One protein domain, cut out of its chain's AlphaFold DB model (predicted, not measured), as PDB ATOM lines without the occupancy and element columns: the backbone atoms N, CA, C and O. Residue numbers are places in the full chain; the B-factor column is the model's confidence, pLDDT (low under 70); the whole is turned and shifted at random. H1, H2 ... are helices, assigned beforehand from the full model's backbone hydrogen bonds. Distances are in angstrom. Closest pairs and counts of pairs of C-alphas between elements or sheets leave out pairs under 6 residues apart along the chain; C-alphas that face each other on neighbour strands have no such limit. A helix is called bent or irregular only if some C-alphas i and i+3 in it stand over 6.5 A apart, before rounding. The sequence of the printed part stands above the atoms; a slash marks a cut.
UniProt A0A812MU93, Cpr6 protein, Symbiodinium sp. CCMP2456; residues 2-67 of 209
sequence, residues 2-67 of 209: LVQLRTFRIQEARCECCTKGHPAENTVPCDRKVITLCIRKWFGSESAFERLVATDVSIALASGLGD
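Overview. This is residues 2 to 67 of the 209 residues of the protein "Cpr6 protein" of Symbiodinium sp. CCMP2456 (UniProt A0A812MU93). Two helices, H3 and H4, meet near their ends as a wide V, and the stretch before them runs across the open side of the V, with the short helix H1 packed on H4 and the one-turn helix H2 near the beginning of H3. The loop of residues 20 to 30, between H2 and H3, makes one end of the longest axis, and the last residues after H4 make the other. The printed part has 66 residues, with four named helices in the order H1, H2, H3, H4 and no named strand, and its class is all helix, with 41 residues in the helices. It is loose, with a radius of gyration of the C-alphas of 14.5 A, and elongated, spanning 48 by 25 by 16 A.

Along the chain. Find C-alpha 2 at (27.395, -149.656, -32.839), where H1 begins; it takes in residues 2 to 6 and measures 6.3 A from first to last C-alpha. Read on to residues 16 to 19 for H2, 5.1 A long. H3 begins at C-alpha 31, at (13.607, -128.924, -32.391), and runs over residues 31 to 43 for 17.6 A. H4, the longest helix, holds residues 46 to 64; from C-alpha 46 it runs 24.6 A to C-alpha 64 at (19.298, -156.924, -27.962). H4 is neither bent nor irregular, but only just: C-alphas 54 and 57 are 6.4 A apart.

Arrangement. Begin at H1, which touches H4; their closest C-alphas are those of Arg 6 and Ala 54, 4.2 A apart. H1 is apart from H2 and from H3. Next look at H2, which is close to H3 but not clearly touching it: the closest C-alphas, of Cys 17 and Asp 31, are 6.8 A apart. H2 and H4 are apart. At the far end of H3, H3 and H4 touch only at the corner by their link, H4 with residues 46 to 49 alone; the closest C-alphas are those of Phe 43 and Phe 49, 5.8 A apart. The lines of H3 and H4 are about perpendicular, at 83 degrees. In H1 and H3 each O i to N i+4 pair is within hydrogen-bond range, in H4 13 of 15 are, and H2 is too short for such a pair, with its one O i to N i+3 pair within range.

Size, cuts and confidence. Look for the two C-alphas farthest apart at Glu 25 and Asp 67, 48.6 A from each other, while those of Leu 2 and Asp 67, the first and last printed, are 12.2 A apart. The printed part has no cut. The link from H2 to H3, 11 residues, is long; that from H1 to H2, 9 residues, is short, and that from H3 to H4, 2 residues, is tight. The mean pLDDT of the printed part is 85.7, and the model's confidence is low, under 70, at residues 24 to 26 and 64 to 67.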
ATOM      1  N   LEU A   2      26.753-149.793 -34.165       72.25
ATOM      2  CA  LEU A   2      27.395-149.656 -32.839       72.25
ATOM      3  C   LEU A   2      28.464-148.550 -32.756       72.25
ATOM      4  O   LEU A   2      28.523-147.836 -31.760       72.25
ATOM      5  N   VAL A   3      29.258-148.351 -33.815       78.19
ATOM      6  CA  VAL A   3      30.240-147.248 -33.880       78.19
ATOM      7  C   VAL A   3      29.552-145.883 -33.772       78.19
ATOM      8  O   VAL A   3      30.002-145.038 -33.011       78.19
ATOM      9  N   GLN A   4      28.417-145.708 -34.455       83.19
ATOM     10  CA  GLN A   4      27.648-144.460 -34.446       83.19
ATOM     11  C   GLN A   4      27.081-144.132 -33.056       83.19
ATOM     12  O   GLN A   4      26.975-142.963 -32.713       83.19
ATOM     13  N   LEU A   5      26.738-145.148 -32.253       86.12
ATOM     14  CA  LEU A   5      26.288-144.954 -30.869       86.12
ATOM     15  C   LEU A   5      27.450-144.612 -29.935       86.12
ATOM     16  O   LEU A   5      27.314-143.730 -29.097       86.12
ATOM     17  N   ARG A   6      28.608-145.266 -30.102       86.69
ATOM     18  CA  ARG A   6      29.800-145.004 -29.277       86.69
ATOM     19  C   ARG A   6      30.366-143.600 -29.467       86.69
ATOM     20  O   ARG A   6      30.927-143.046 -28.528       86.69
ATOM     21  N   THR A   7      30.235-143.037 -30.664       90.00
ATOM     22  CA  THR A   7      30.676-141.671 -30.976       90.00
ATOM     23  C   THR A   7      29.509-140.690 -31.058       90.00
ATOM     24  O   THR A   7      29.656-139.627 -31.652       90.00
ATOM     25  N   PHE A   8      28.338-141.045 -30.524       92.06
ATOM     26  CA  PHE A   8      27.144-140.219 -30.646       92.06
ATOM     27  C   PHE A   8      27.329-138.863 -29.951       92.06
ATOM     28  O   PHE A   8      27.693-138.799 -28.775       92.06
ATOM     29  N   ARG A   9      27.016-137.785 -30.678       92.81
ATOM     30  CA  ARG A   9      26.948-136.415 -30.161       92.81
ATOM     31  C   ARG A   9      25.617-135.784 -30.533       92.81
ATOM     32  O   ARG A   9      25.230-135.789 -31.704       92.81
ATOM     33  N   ILE A  10      24.938-135.166 -29.568       91.94
ATOM     34  CA  ILE A  10      23.644-134.513 -29.823       91.94
ATOM     35  C   ILE A  10      23.791-133.318 -30.773       91.94
ATOM     36  O   ILE A  10      22.885-133.006 -31.545       91.94
ATOM     37  N   GLN A  11      24.959-132.673 -30.774       90.06
ATOM     38  CA  GLN A  11      25.275-131.568 -31.681       90.06
ATOM     39  C   GLN A  11      25.444-132.027 -33.136       90.06
ATOM     40  O   GLN A  11      25.103-131.290 -34.057       90.06
ATOM     41  N   GLU A  12      25.867-133.268 -33.359       90.88
ATOM     42  CA  GLU A  12      26.037-133.839 -34.700       90.88
ATOM     43  C   GLU A  12      24.752-134.487 -35.235       90.88
ATOM     44  O   GLU A  12      24.641-134.766 -36.431       90.88
ATOM     45  N   ALA A  13      23.749-134.697 -34.373       89.44
ATOM     46  CA  ALA A  13      22.451-135.217 -34.784       89.44
ATOM     47  C   ALA A  13      21.814-134.302 -35.841       89.44
ATOM     48  O   ALA A  13      21.819-133.076 -35.710       89.44
ATOM     49  N   ARG A  14      21.262-134.884 -36.909       89.50
ATOM     50  CA  ARG A  14      20.575-134.120 -37.959       89.50
ATOM     51  C   ARG A  14      19.160-133.780 -37.503       89.50
ATOM     52  O   ARG A  14      18.423-134.661 -37.073       89.50
ATOM     53  N   CYS A  15      18.787-132.511 -37.634       87.31
ATOM     54  CA  CYS A  15      17.435-132.026 -37.383       87.31
ATOM     55  C   CYS A  15      16.933-131.358 -38.658       87.31
ATOM     56  O   CYS A  15      17.589-130.445 -39.163       87.31
ATOM     57  N   GLU A  16      15.771-131.780 -39.143       85.38
ATOM     58  CA  GLU A  16      15.196-131.280 -40.394       85.38
ATOM     59  C   GLU A  16      15.030-129.750 -40.373       85.38
ATOM     60  O   GLU A  16      15.382-129.066 -41.336       85.38
ATOM     61  N   CYS A  17      14.606-129.198 -39.228       86.00
ATOM     62  CA  CYS A  17      14.464-127.756 -39.018       86.00
ATOM     63  C   CYS A  17      15.785-126.978 -39.171       86.00
ATOM     64  O   CYS A  17      15.772-125.818 -39.564       86.00
ATOM     65  N   CYS A  18      16.930-127.594 -38.858       84.81
ATOM     66  CA  CYS A  18      18.245-126.965 -38.997       84.81
ATOM     67  C   CYS A  18      18.777-127.085 -40.428       84.81
ATOM     68  O   CYS A  18      19.508-126.212 -40.881       84.81
ATOM     69  N   THR A  19      18.422-128.158 -41.139       87.25
ATOM     70  CA  THR A  19      18.872-128.402 -42.515       87.25
ATOM     71  C   THR A  19      18.152-127.507 -43.524       87.25
ATOM     72  O   THR A  19      18.779-127.043 -44.470       87.25
ATOM     73  N   LYS A  20      16.863-127.222 -43.311       84.56
ATOM     74  CA  LYS A  20      16.059-126.346 -44.186       84.56
ATOM     75  C   LYS A  20      16.248-124.846 -43.933       84.56
ATOM     76  O   LYS A  20      15.742-124.038 -44.704       84.56
ATOM     77  N   GLY A  21      16.992-124.482 -42.887       79.56
ATOM     78  CA  GLY A  21      17.097-123.106 -42.409       79.56
ATOM     79  C   GLY A  21      15.871-122.707 -41.587       79.56
ATOM     80  O   GLY A  21      14.736-123.055 -41.910       79.56
ATOM     81  N   HIS A  22      16.100-121.989 -40.490       79.62
ATOM     82  CA  HIS A  22      15.004-121.489 -39.666       79.62
ATOM     83  C   HIS A  22      14.282-120.352 -40.406       79.62
ATOM     84  O   HIS A  22      14.954-119.404 -40.819       79.62
ATOM     85  N   PRO A  23      12.948-120.418 -40.586       74.38
ATOM     86  CA  PRO A  23      12.200-119.294 -41.136       74.38
ATOM     87  C   PRO A  23      12.382-118.065 -40.233       74.38
ATOM     88  O   PRO A  23      12.397-118.182 -39.009       74.38
ATOM     89  N   ALA A  24      12.549-116.888 -40.844       66.19
ATOM     90  CA  ALA A  24      12.840-115.640 -40.131       66.19
ATOM     91  C   ALA A  24      11.713-115.223 -39.161       66.19
ATOM     92  O   ALA A  24      11.970-114.587 -38.137       66.19
ATOM     93  N   GLU A  25      10.475-115.629 -39.450       65.44
ATOM     94  CA  GLU A  25       9.337-115.535 -38.534       65.44
ATOM     95  C   GLU A  25       9.425-116.663 -37.491       65.44
ATOM     96  O   GLU A  25       8.900-117.758 -37.668       65.44
ATOM     97  N   ASN A  26      10.146-116.382 -36.404       59.78
ATOM     98  CA  ASN A  26      10.461-117.241 -35.249       59.78
ATOM     99  C   ASN A  26       9.242-117.757 -34.434       59.78
ATOM    100  O   ASN A  26       9.273-117.767 -33.204       59.78
ATOM    101  N   THR A  27       8.150-118.193 -35.059       71.94
ATOM    102  CA  THR A  27       6.977-118.703 -34.325       71.94
ATOM    103  C   THR A  27       7.178-120.120 -33.784       71.94
ATOM    104  O   THR A  27       6.559-120.475 -32.783       71.94
ATOM    105  N   VAL A  28       8.073-120.917 -34.382       77.88
ATOM    106  CA  VAL A  28       8.336-122.303 -33.959       77.88
ATOM    107  C   VAL A  28       9.758-122.442 -33.397       77.88
ATOM    108  O   VAL A  28      10.731-122.162 -34.105       77.88
ATOM    109  N   PRO A  29       9.925-122.881 -32.134       83.44
ATOM    110  CA  PRO A  29      11.243-123.116 -31.563       83.44
ATOM    111  C   PRO A  29      11.960-124.262 -32.288       83.44
ATOM    112  O   PRO A  29      11.361-125.267 -32.646       83.44
ATOM    113  N   CYS A  30      13.273-124.120 -32.474       87.94
ATOM    114  CA  CYS A  30      14.121-125.149 -33.078       87.94
ATOM    115  C   CYS A  30      14.036-126.478 -32.305       87.94
ATOM    116  O   CYS A  30      14.371-126.501 -31.116       87.94
ATOM    117  N   ASP A  31      13.705-127.580 -32.987       89.62
ATOM    118  CA  ASP A  31      13.607-128.924 -32.391       89.62
ATOM    119  C   ASP A  31      14.868-129.297 -31.611       89.62
ATOM    120  O   ASP A  31      14.786-129.826 -30.505       89.62
ATOM    121  N   ARG A  32      16.053-128.945 -32.131       91.69
ATOM    122  CA  ARG A  32      17.324-129.182 -31.434       91.69
ATOM    123  C   ARG A  32      17.357-128.495 -30.073       91.69
ATOM    124  O   ARG A  32      17.744-129.116 -29.093       91.69
ATOM    125  N   LYS A  33      16.945-127.224 -29.996       91.12
ATOM    126  CA  LYS A  33      16.927-126.478 -28.727       91.12
ATOM    127  C   LYS A  33      15.956-127.116 -27.739       91.12
ATOM    128  O   LYS A  33      16.299-127.256 -26.567       91.12
ATOM    129  N   VAL A  34      14.778-127.518 -28.216       92.50
ATOM    130  CA  VAL A  34      13.756-128.177 -27.393       92.50
ATOM    131  C   VAL A  34      14.274-129.516 -26.863       92.50
ATOM    132  O   VAL A  34      14.266-129.736 -25.654       92.50
ATOM    133  N   ILE A  35      14.815-130.373 -27.733       93.69
ATOM    134  CA  ILE A  35      15.371-131.680 -27.359       93.69
ATOM    135  C   ILE A  35      16.542-131.519 -26.385       93.69
ATOM    136  O   ILE A  35      16.572-132.194 -25.360       93.69
ATOM    137  N   THR A  36      17.476-130.601 -26.641       95.25
ATOM    138  CA  THR A  36      18.596-130.328 -25.727       95.25
ATOM    139  C   THR A  36      18.108-129.858 -24.354       95.25
ATOM    140  O   THR A  36      18.648-130.287 -23.333       95.25
ATOM    141  N   LEU A  37      17.070-129.016 -24.297       95.75
ATOM    142  CA  LEU A  37      16.469-128.582 -23.034       95.75
ATOM    143  C   LEU A  37      15.846-129.764 -22.276       95.75
ATOM    144  O   LEU A  37      16.090-129.918 -21.079       95.75
ATOM    145  N   CYS A  38      15.096-130.627 -22.968       96.44
ATOM    146  CA  CYS A  38      14.542-131.856 -22.396       96.44
ATOM    147  C   CYS A  38      15.645-132.788 -21.879       96.44
ATOM    148  O   CYS A  38      15.554-133.270 -20.753       96.44
ATOM    149  N   ILE A  39      16.720-132.978 -22.649       96.69
ATOM    150  CA  ILE A  39      17.876-133.791 -22.254       96.69
ATOM    151  C   ILE A  39      18.509-133.243 -20.976       96.69
ATOM    152  O   ILE A  39      18.702-133.989 -20.021       96.69
ATOM    153  N   ARG A  40      18.792-131.939 -20.915       96.56
ATOM    154  CA  ARG A  40      19.354-131.319 -19.706       96.56
ATOM    155  C   ARG A  40      18.412-131.459 -18.511       96.56
ATOM    156  O   ARG A  40      18.879-131.705 -17.407       96.56
ATOM    157  N   LYS A  41      17.098-131.349 -18.725       97.38
ATOM    158  CA  LYS A  41      16.093-131.503 -17.665       97.38
ATOM    159  C   LYS A  41      16.002-132.937 -17.132       97.38
ATOM    160  O   LYS A  41      15.834-133.109 -15.932       97.38
ATOM    161  N   TRP A  42      16.096-133.950 -17.994       97.12
ATOM    162  CA  TRP A  42      15.954-135.359 -17.602       97.12
ATOM    163  C   TRP A  42      17.264-136.008 -17.147       97.12
ATOM    164  O   TRP A  42      17.257-136.791 -16.205       97.12
ATOM    165  N   PHE A  43      18.383-135.675 -17.789       96.06
ATOM    166  CA  PHE A  43      19.689-136.310 -17.570       96.06
ATOM    167  C   PHE A  43      20.698-135.389 -16.865       96.06
ATOM    168  O   PHE A  43      21.854-135.757 -16.675       96.06
ATOM    169  N   GLY A  44      20.301-134.162 -16.516       97.00
ATOM    170  CA  GLY A  44      21.148-133.145 -15.882       97.00
ATOM    171  C   GLY A  44      22.119-132.445 -16.841       97.00
ATOM    172  O   GLY A  44      22.417-131.266 -16.671       97.00
ATOM    173  N   SER A  45      22.602-133.135 -17.876       96.50
ATOM    174  CA  SER A  45      23.493-132.565 -18.891       96.50
ATOM    175  C   SER A  45      23.454-133.348 -20.204       96.50
ATOM    176  O   SER A  45      23.094-134.525 -20.238       96.50
ATOM    177  N   GLU A  46      23.882-132.703 -21.290       96.44
ATOM    178  CA  GLU A  46      24.082-133.366 -22.586       96.44
ATOM    179  C   GLU A  46      25.162-134.449 -22.502       96.44
ATOM    180  O   GLU A  46      24.980-135.531 -23.046       96.44
ATOM    181  N   SER A  47      26.251-134.206 -21.766       96.19
ATOM    182  CA  SER A  47      27.352-135.166 -21.633       96.19
ATOM    183  C   SER A  47      26.958-136.422 -20.853       96.19
ATOM    184  O   SER A  47      27.428-137.511 -21.184       96.19
ATOM    185  N   ALA A  48      26.088-136.303 -19.845       95.38
ATOM    186  CA  ALA A  48      25.525-137.455 -19.141       95.38
ATOM    187  C   ALA A  48      24.643-138.304 -20.068       95.38
ATOM    188  O   ALA A  48      24.775-139.527 -20.085       95.38
ATOM    189  N   PHE A  49      23.805-137.661 -20.885       96.25
ATOM    190  CA  PHE A  49      22.991-138.347 -21.885       96.25
ATOM    191  C   PHE A  49      23.840-139.018 -22.969       96.25
ATOM    192  O   PHE A  49      23.657-140.198 -23.240       96.25
ATOM    193  N   GLU A  50      24.803-138.306 -23.557       96.19
ATOM    194  CA  GLU A  50      25.707-138.864 -24.570       96.19
ATOM    195  C   GLU A  50      26.492-140.059 -24.027       96.19
ATOM    196  O   GLU A  50      26.629-141.065 -24.720       96.19
ATOM    197  N   ARG A  51      26.950-139.992 -22.769       95.19
ATOM    198  CA  ARG A  51      27.598-141.125 -22.099       95.19
ATOM    199  C   ARG A  51      26.647-142.309 -21.974       95.19
ATOM    200  O   ARG A  51      27.031-143.399 -22.368       95.19
ATOM    201  N   LEU A  52      25.423-142.090 -21.492       94.94
ATOM    202  CA  LEU A  52      24.405-143.136 -21.362       94.94
ATOM    203  C   LEU A  52      24.050-143.769 -22.718       94.94
ATOM    204  O   LEU A  52      23.874-144.981 -22.811       94.94
ATOM    205  N   VAL A  53      24.000-142.979 -23.795       93.69
ATOM    206  CA  VAL A  53      23.804-143.499 -25.157       93.69
ATOM    207  C   VAL A  53      25.010-144.330 -25.612       93.69
ATOM    208  O   VAL A  53      24.853-145.425 -26.157       93.69
ATOM    209  N   ALA A  54      26.224-143.833 -25.375       91.69
ATOM    210  CA  ALA A  54      27.453-144.505 -25.772       91.69
ATOM    211  C   ALA A  54      27.727-145.784 -24.968       91.69
ATOM    212  O   ALA A  54      28.323-146.714 -25.514       91.69
ATOM    213  N   THR A  55      27.293-145.864 -23.708       91.50
ATOM    214  CA  THR A  55      27.459-147.042 -22.849       91.50
ATOM    215  C   THR A  55      26.204-147.897 -22.856       91.50
ATOM    216  O   THR A  55      26.152-148.903 -23.553       91.50
ATOM    217  N   ASP A  56      25.175-147.488 -22.131       91.19
ATOM    218  CA  ASP A  56      24.086-148.360 -21.707       91.19
ATOM    219  C   ASP A  56      23.182-148.693 -22.883       91.19
ATOM    220  O   ASP A  56      22.823-149.851 -23.080       91.19
ATOM    221  N   VAL A  57      22.882-147.704 -23.731       88.81
ATOM    222  CA  VAL A  57      22.112-147.939 -24.957       88.81
ATOM    223  C   VAL A  57      22.928-148.760 -25.942       88.81
ATOM    224  O   VAL A  57      22.380-149.669 -26.550       88.81
ATOM    225  N   SER A  58      24.228-148.500 -26.106       84.38
ATOM    226  CA  SER A  58      25.042-149.295 -27.031       84.38
ATOM    227  C   SER A  58      25.200-150.744 -26.562       84.38
ATOM    228  O   SER A  58      25.164-151.640 -27.401       84.38
ATOM    229  N   ILE A  59      25.297-150.981 -25.250       82.19
ATOM    230  CA  ILE A  59      25.335-152.312 -24.634       82.19
ATOM    231  C   ILE A  59      23.975-152.989 -24.759       82.19
ATOM    232  O   ILE A  59      23.925-154.120 -25.220       82.19
ATOM    233  N   ALA A  60      22.876-152.310 -24.421       81.62
ATOM    234  CA  ALA A  60      21.524-152.854 -24.541       81.62
ATOM    235  C   ALA A  60      21.150-153.146 -26.000       81.62
ATOM    236  O   ALA A  60      20.481-154.132 -26.298       81.62
ATOM    237  N   LEU A  61      21.609-152.315 -26.937       79.06
ATOM    238  CA  LEU A  61      21.431-152.554 -28.362       79.06
ATOM    239  C   LEU A  61      22.367-153.664 -28.856       79.06
ATOM    240  O   LEU A  61      21.975-154.452 -29.706       79.06
ATOM    241  N   ALA A  62      23.588-153.770 -28.332       74.19
ATOM    242  CA  ALA A  62      24.483-154.880 -28.640       74.19
ATOM    243  C   ALA A  62      23.982-156.211 -28.051       74.19
ATOM    244  O   ALA A  62      24.116-157.235 -28.701       74.19
ATOM    245  N   SER A  63      23.345-156.222 -26.885       70.50
ATOM    246  CA  SER A  63      22.751-157.437 -26.323       70.50
ATOM    247  C   SER A  63      21.402-157.767 -26.969       70.50
ATOM    248  O   SER A  63      21.094-158.931 -27.192       70.50
ATOM    249  N   GLY A  64      20.610-156.752 -27.332       64.19
ATOM    250  CA  GLY A  64      19.298-156.924 -27.962       64.19
ATOM    251  C   GLY A  64      19.332-157.171 -29.475       64.19
ATOM    252  O   GLY A  64      18.471-157.873 -29.998       64.19
ATOM    253  N   LEU A  65      20.312-156.606 -30.192       64.00
ATOM    254  CA  LEU A  65      20.494-156.745 -31.649       64.00
ATOM    255  C   LEU A  65      21.869-157.304 -32.055       64.00
ATOM    256  O   LEU A  65      22.016-157.801 -33.173       64.00
ATOM    257  N   GLY A  66      22.894-157.186 -31.210       52.09
ATOM    258  CA  GLY A  66      24.294-157.461 -31.571       52.09
ATOM    259  C   GLY A  66      24.678-158.940 -31.638       52.09
ATOM    260  O   GLY A  66      25.620-159.257 -32.363       52.09
ATOM    261  N   ASP A  67      23.890-159.849 -31.061       57.16
ATOM    262  CA  ASP A  67      24.035-161.290 -31.334       57.16
ATOM    263  C   ASP A  67      23.513-161.693 -32.722       57.16
ATOM    264  O   ASP A  67      23.572-162.860 -33.115       57.16
TER     265      ASP A  67